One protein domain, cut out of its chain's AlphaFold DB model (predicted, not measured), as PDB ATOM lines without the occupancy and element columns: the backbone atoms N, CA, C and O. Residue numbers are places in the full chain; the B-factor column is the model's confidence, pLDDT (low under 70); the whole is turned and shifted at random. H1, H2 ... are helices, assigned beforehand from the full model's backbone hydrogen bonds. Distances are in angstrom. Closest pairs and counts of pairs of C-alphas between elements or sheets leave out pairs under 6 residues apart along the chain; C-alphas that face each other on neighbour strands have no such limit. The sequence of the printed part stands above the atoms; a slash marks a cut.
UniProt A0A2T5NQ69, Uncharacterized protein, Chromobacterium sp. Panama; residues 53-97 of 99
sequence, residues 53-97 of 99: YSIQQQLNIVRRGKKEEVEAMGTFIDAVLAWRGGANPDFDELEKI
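AT A GLANCE: This is residues 53 to 97 of the 99 residues of an uncharacterized protein of Chromobacterium sp. Panama (UniProt A0A2T5NQ69). One long helix, H2, makes the length of the domain, and a shorter helix folds back at each of its ends: H1 at its first end and the small H3 at its last end. H1 and H3 stay apart from each other, and the loop of residues 85 to 90 sticks out beyond the last end of H2. The printed part has 45 residues with three named helices, in the order H1, H2, H3, and no named strand; its class is all helix. The whole is loose, with a radius of gyration of the C-alphas of 12.3 A, and a rod in outline, spanning 37 by 17 by 16 A.

IN THESE COORDINATES: H2, residues 67 to 84, is the longest helix, 25.9 A from C-alpha 67 at (138.901, 121.148, 175.311) to C-alpha 84 at (133.447, 145.164, 167.377). H1, residues 55 to 64, measures 14.1 A and begins with C-alpha 55 at (133.612, 127.181, 159.056). H3, residues 91 to 96, measures 8.9 A and ends with C-alpha 96 at (146.860, 142.082, 166.956).

HOW THE PARTS SIT: H2 touches H1 with residues 69 to 73 alone; the closest C-alphas are those of Ile 61 and Val 70, 6.0 A apart. These two helices form a hairpin, opposite ways at a steep tilt of 40 degrees. With residues 80 to 83 alone H2 only just touches H3, with 3 pairs of C-alphas within 8 A, the closest those of Val 80 and Leu 94 at 6.7 A. H2 and H3 also form a hairpin, opposite ways at a shallow tilt of 18 degrees. H1 and H3 are apart. In H1 and H2 every O i to N i+4 pair is within hydrogen-bond range; in H3, 1 of 2 is.

THE WHOLE: The two C-alphas farthest apart, those of Arg 64 and Asn 88, are 36.7 A from each other. The link from H1 to H2 is tight, with 2 residues, and that from H2 to H3 is short, with 6. Residues 85 to 90 stand free. The printed part has no cut. Its mean pLDDT is 92.4, and no printed residue is under 70.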
ATOM      1  N   TYR A  53     139.927 130.732 161.359       95.12
ATOM      2  CA  TYR A  53     139.224 129.459 161.401       95.12
ATOM      3  C   TYR A  53     138.138 129.415 160.332       95.12
ATOM      4  O   TYR A  53     137.091 130.051 160.457       95.12
ATOM      5  N   SER A  54     138.324 128.575 159.315       96.62
ATOM      6  CA  SER A  54     137.248 128.276 158.366       96.62
ATOM      7  C   SER A  54     136.044 127.644 159.077       96.62
ATOM      8  O   SER A  54     136.193 126.965 160.095       96.62
ATOM      9  N   ILE A  55     134.845 127.777 158.500       96.44
ATOM     10  CA  ILE A  55     133.612 127.181 159.056       96.44
ATOM     11  C   ILE A  55     133.787 125.676 159.325       96.44
ATOM     12  O   ILE A  55     133.364 125.163 160.358       96.44
ATOM     13  N   GLN A  56     134.459 124.958 158.421       97.00
ATOM     14  CA  GLN A  56     134.716 123.528 158.592       97.00
ATOM     15  C   GLN A  56     135.626 123.242 159.796       97.00
ATOM     16  O   GLN A  56     135.382 122.279 160.524       97.00
ATOM     17  N   GLN A  57     136.655 124.064 160.028       96.06
ATOM     18  CA  GLN A  57     137.516 123.939 161.207       96.06
ATOM     19  C   GLN A  57     136.743 124.230 162.490       96.06
ATOM     20  O   GLN A  57     136.818 123.423 163.412       96.06
ATOM     21  N   GLN A  58     135.943 125.300 162.520       96.56
ATOM     22  CA  GLN A  58     135.105 125.633 163.674       96.56
ATOM     23  C   GLN A  58     134.184 124.460 164.042       96.56
ATOM     24  O   GLN A  58     134.165 124.001 165.183       96.56
ATOM     25  N   LEU A  59     133.486 123.889 163.054       97.19
ATOM     26  CA  LEU A  59     132.618 122.724 163.258       97.19
ATOM     27  C   LEU A  59     133.390 121.490 163.746       97.19
ATOM     28  O   LEU A  59     132.904 120.750 164.602       97.19
ATOM     29  N   ASN A  60     134.588 121.251 163.212       97.56
ATOM     30  CA  ASN A  60     135.426 120.131 163.633       97.56
ATOM     31  C   ASN A  60     135.907 120.287 165.080       97.56
ATOM     32  O   ASN A  60     135.840 119.312 165.831       97.56
ATOM     33  N   ILE A  61     136.334 121.492 165.468       96.19
ATOM     34  CA  ILE A  61     136.769 121.826 166.829       96.19
ATOM     35  C   ILE A  61     135.611 121.615 167.808       96.19
ATOM     36  O   ILE A  61     135.766 120.891 168.787       96.19
ATOM     37  N   VAL A  62     134.415 122.121 167.500       95.75
ATOM     38  CA  VAL A  62     133.233 121.927 168.360       95.75
ATOM     39  C   VAL A  62     132.827 120.453 168.458       95.75
ATOM     40  O   VAL A  62     132.429 119.987 169.523       95.75
ATOM     41  N   ARG A  63     132.914 119.686 167.361       95.31
ATOM     42  CA  ARG A  63     132.445 118.288 167.343       95.31
ATOM     43  C   ARG A  63     133.428 117.304 167.973       95.31
ATOM     44  O   ARG A  63     133.001 116.282 168.509       95.31
ATOM     45  N   ARG A  64     134.730 117.509 167.765       94.69
ATOM     46  CA  ARG A  64     135.784 116.513 168.045       94.69
ATOM     47  C   ARG A  64     137.096 117.115 168.550       94.69
ATOM     48  O   ARG A  64     138.036 116.353 168.766       94.69
ATOM     49  N   GLY A  65     137.184 118.434 168.683       91.12
ATOM     50  CA  GLY A  65     138.377 119.104 169.180       91.12
ATOM     51  C   GLY A  65     138.644 118.779 170.644       91.12
ATOM     52  O   GLY A  65     137.766 118.338 171.394       91.12
ATOM     53  N   LYS A  66     139.886 118.998 171.059       96.00
ATOM     54  CA  LYS A  66     140.260 118.989 172.469       96.00
ATOM     55  C   LYS A  66     139.621 120.183 173.165       96.00
ATOM     56  O   LYS A  66     139.388 121.224 172.558       96.00
ATOM     57  N   LYS A  67     139.416 120.055 174.476       95.25
ATOM     58  CA  LYS A  67     138.901 121.148 175.311       95.25
ATOM     59  C   LYS A  67     139.718 122.439 175.140       95.25
ATOM     60  O   LYS A  67     139.134 123.498 174.975       95.25
ATOM     61  N   GLU A  68     141.041 122.316 175.085       95.44
ATOM     62  CA  GLU A  68     141.968 123.437 174.869       95.44
ATOM     63  C   GLU A  68     141.750 124.135 173.516       95.44
ATOM     64  O   GLU A  68     141.800 125.356 173.443       95.44
ATOM     65  N   GLU A  69     141.454 123.386 172.448       94.00
ATOM     66  CA  GLU A  69     141.189 123.958 171.118       94.00
ATOM     67  C   GLU A  69     139.856 124.714 171.090       94.00
ATOM     68  O   GLU A  69     139.745 125.762 170.458       94.00
ATOM     69  N   VAL A  70     138.846 124.194 171.796       95.88
ATOM     70  CA  VAL A  70     137.545 124.860 171.944       95.88
ATOM     71  C   VAL A  70     137.692 126.153 172.749       95.88
ATOM     72  O   VAL A  70     137.127 127.173 172.362       95.88
ATOM     73  N   GLU A  71     138.459 126.127 173.841       95.88
ATOM     74  CA  GLU A  71     138.717 127.300 174.683       95.88
ATOM     75  C   GLU A  71     139.540 128.369 173.953       95.88
ATOM     76  O   GLU A  71     139.189 129.547 174.022       95.88
ATOM     77  N   ALA A  72     140.582 127.978 173.211       94.81
ATOM     78  CA  ALA A  72     141.381 128.901 172.404       94.81
ATOM     79  C   ALA A  72     140.527 129.582 171.323       94.81
ATOM     80  O   ALA A  72     140.459 130.810 171.261       94.81
ATOM     81  N   MET A  73     139.775 128.792 170.547       96.75
ATOM     82  CA  MET A  73     138.880 129.323 169.517       96.75
ATOM     83  C   MET A  73     137.802 130.240 170.113       96.75
ATOM     84  O   MET A  73     137.517 131.293 169.547       96.75
ATOM     85  N   GLY A  74     137.216 129.864 171.255       94.81
ATOM     86  CA  GLY A  74     136.239 130.692 171.964       94.81
ATOM     87  C   GLY A  74     136.833 132.027 172.411       94.81
ATOM     88  O   GLY A  74     136.280 133.073 172.093       94.81
ATOM     89  N   THR A  75     138.008 131.997 173.046       96.19
ATOM     90  CA  THR A  75     138.720 133.202 173.509       96.19
ATOM     91  C   THR A  75     139.032 134.150 172.352       96.19
ATOM     92  O   THR A  75     138.856 135.362 172.468       96.19
ATOM     93  N   PHE A  76     139.462 133.601 171.217       96.56
ATOM     94  CA  PHE A  76     139.722 134.373 170.010       96.56
ATOM     95  C   PHE A  76     138.449 135.029 169.453       96.56
ATOM     96  O   PHE A  76     138.447 136.231 169.182       96.56
ATOM     97  N   ILE A  77     137.356 134.271 169.312       95.00
ATOM     98  CA  ILE A  77     136.070 134.801 168.832       95.00
ATOM     99  C   ILE A  77     135.557 135.893 169.777       95.00
ATOM    100  O   ILE A  77     135.160 136.961 169.311       95.00
ATOM    101  N   ASP A  78     135.624 135.667 171.089       96.00
ATOM    102  CA  ASP A  78     135.196 136.637 172.097       96.00
ATOM    103  C   ASP A  78     136.011 137.934 172.019       96.00
ATOM    104  O   ASP A  78     135.437 139.020 172.087       96.00
ATOM    105  N   ALA A  79     137.328 137.849 171.802       94.50
ATOM    106  CA  ALA A  79     138.179 139.024 171.616       94.50
ATOM    107  C   ALA A  79     137.792 139.831 170.363       94.50
ATOM    108  O   ALA A  79     137.700 141.059 170.421       94.50
ATOM    109  N   VAL A  80     137.511 139.158 169.242       94.56
ATOM    110  CA  VAL A  80     137.066 139.819 168.002       94.56
ATOM    111  C   VAL A  80     135.685 140.467 168.175       94.56
ATOM    112  O   VAL A  80     135.449 141.578 167.696       94.56
ATOM    113  N   LEU A  81     134.767 139.810 168.886       93.12
ATOM    114  CA  LEU A  81     133.443 140.366 169.177       93.12
ATOM    115  C   LEU A  81     133.515 141.547 170.155       93.12
ATOM    116  O   LEU A  81     132.788 142.526 169.979       93.12
ATOM    117  N   ALA A  82     134.408 141.486 171.145       92.81
ATOM    118  CA  ALA A  82     134.664 142.585 172.070       92.81
ATOM    119  C   ALA A  82     135.232 143.814 171.349       92.81
ATOM    120  O   ALA A  82     134.795 144.928 171.626       92.81
ATOM    121  N   TRP A  83     136.139 143.612 170.383       93.88
ATOM    122  CA  TRP A  83     136.634 144.681 169.512       93.88
ATOM    123  C   TRP A  83     135.486 145.378 168.768       93.88
ATOM    124  O   TRP A  83     135.347 146.596 168.862       93.88
ATOM    125  N   ARG A  84     134.605 144.612 168.106       91.50
ATOM    126  CA  ARG A  84     133.447 145.164 167.377       91.50
ATOM    127  C   ARG A  84     132.529 145.983 168.293       91.50
ATOM    128  O   ARG A  84     132.030 147.023 167.881       91.50
ATOM    129  N   GLY A  85     132.278 145.495 169.510       87.56
ATOM    130  CA  GLY A  85     131.407 146.152 170.490       87.56
ATOM    131  C   GLY A  85     132.028 147.361 171.200       87.56
ATOM    132  O   GLY A  85     131.368 147.966 172.046       87.56
ATOM    133  N   GLY A  86     133.288 147.697 170.904       86.56
ATOM    134  CA  GLY A  86     133.980 148.847 171.473       86.56
ATOM    135  C   GLY A  86     133.393 150.188 171.020       86.56
ATOM    136  O   GLY A  86     132.794 150.303 169.956       86.56
ATOM    137  N   ALA A  87     133.594 151.238 171.823       75.69
ATOM    138  CA  ALA A  87     133.078 152.581 171.530       75.69
ATOM    139  C   ALA A  87     133.735 153.248 170.301       75.69
ATOM    140  O   ALA A  87     133.154 154.165 169.727       75.69
ATOM    141  N   ASN A  88     134.941 152.811 169.922       76.12
ATOM    142  CA  ASN A  88     135.647 153.232 168.710       76.12
ATOM    143  C   ASN A  88     136.640 152.129 168.285       76.12
ATOM    144  O   ASN A  88     137.791 152.167 168.722       76.12
ATOM    145  N   PRO A  89     136.200 151.112 167.525       82.44
ATOM    146  CA  PRO A  89     137.041 149.975 167.165       82.44
ATOM    147  C   PRO A  89     138.173 150.397 166.222       82.44
ATOM    148  O   PRO A  89     137.916 150.920 165.138       82.44
ATOM    149  N   ASP A  90     139.421 150.145 166.614       86.81
ATOM    150  CA  ASP A  90     140.601 150.398 165.782       86.81
ATOM    151  C   ASP A  90     141.032 149.114 165.057       86.81
ATOM    152  O   ASP A  90     141.224 148.066 165.676       86.81
ATOM    153  N   PHE A  91     141.188 149.166 163.736       86.31
ATOM    154  CA  PHE A  91     141.591 148.005 162.938       86.31
ATOM    155  C   PHE A  91     142.997 147.507 163.287       86.31
ATOM    156  O   PHE A  91     143.237 146.299 163.234       86.31
ATOM    157  N   ASP A  92     143.886 148.385 163.755       88.50
ATOM    158  CA  ASP A  92     145.213 147.985 164.227       88.50
ATOM    159  C   ASP A  92     145.125 147.092 165.478       88.50
ATOM    160  O   ASP A  92     146.011 146.278 165.749       88.50
ATOM    161  N   GLU A  93     144.066 147.233 166.281       86.38
ATOM    162  CA  GLU A  93     143.801 146.352 167.421       86.38
ATOM    163  C   GLU A  93     143.262 144.998 166.965       86.38
ATOM    164  O   GLU A  93     143.709 143.968 167.473       86.38
ATOM    165  N   LEU A  94     142.384 144.977 165.958       87.75
ATOM    166  CA  LEU A  94     141.863 143.741 165.368       87.75
ATOM    167  C   LEU A  94     142.979 142.869 164.777       87.75
ATOM    168  O   LEU A  94     142.949 141.639 164.892       87.75
ATOM    169  N   GLU A  95     143.984 143.474 164.144       87.94
ATOM    170  CA  GLU A  95     145.122 142.747 163.573       87.94
ATOM    171  C   GLU A  95     145.967 142.034 164.636       87.94
ATOM    172  O   GLU A  95     146.421 140.906 164.407       87.94
ATOM    173  N   LYS A  96     146.104 142.637 165.822       89.19
ATOM    174  CA  LYS A  96     146.860 142.082 166.956       89.19
ATOM    175  C   LYS A  96     146.179 140.876 167.600       89.19
ATOM    176  O   LYS A  96     146.859 140.098 168.263       89.19
ATOM    177  N   ILE A  97     144.870 140.700 167.406       89.44
ATOM    178  CA  ILE A  97     144.141 139.534 167.914       89.44
ATOM    179  C   ILE A  97     144.575 138.298 167.116       89.44
ATOM    180  O   ILE A  97     144.404 138.240 165.891       89.44
TER     181      ILE A  97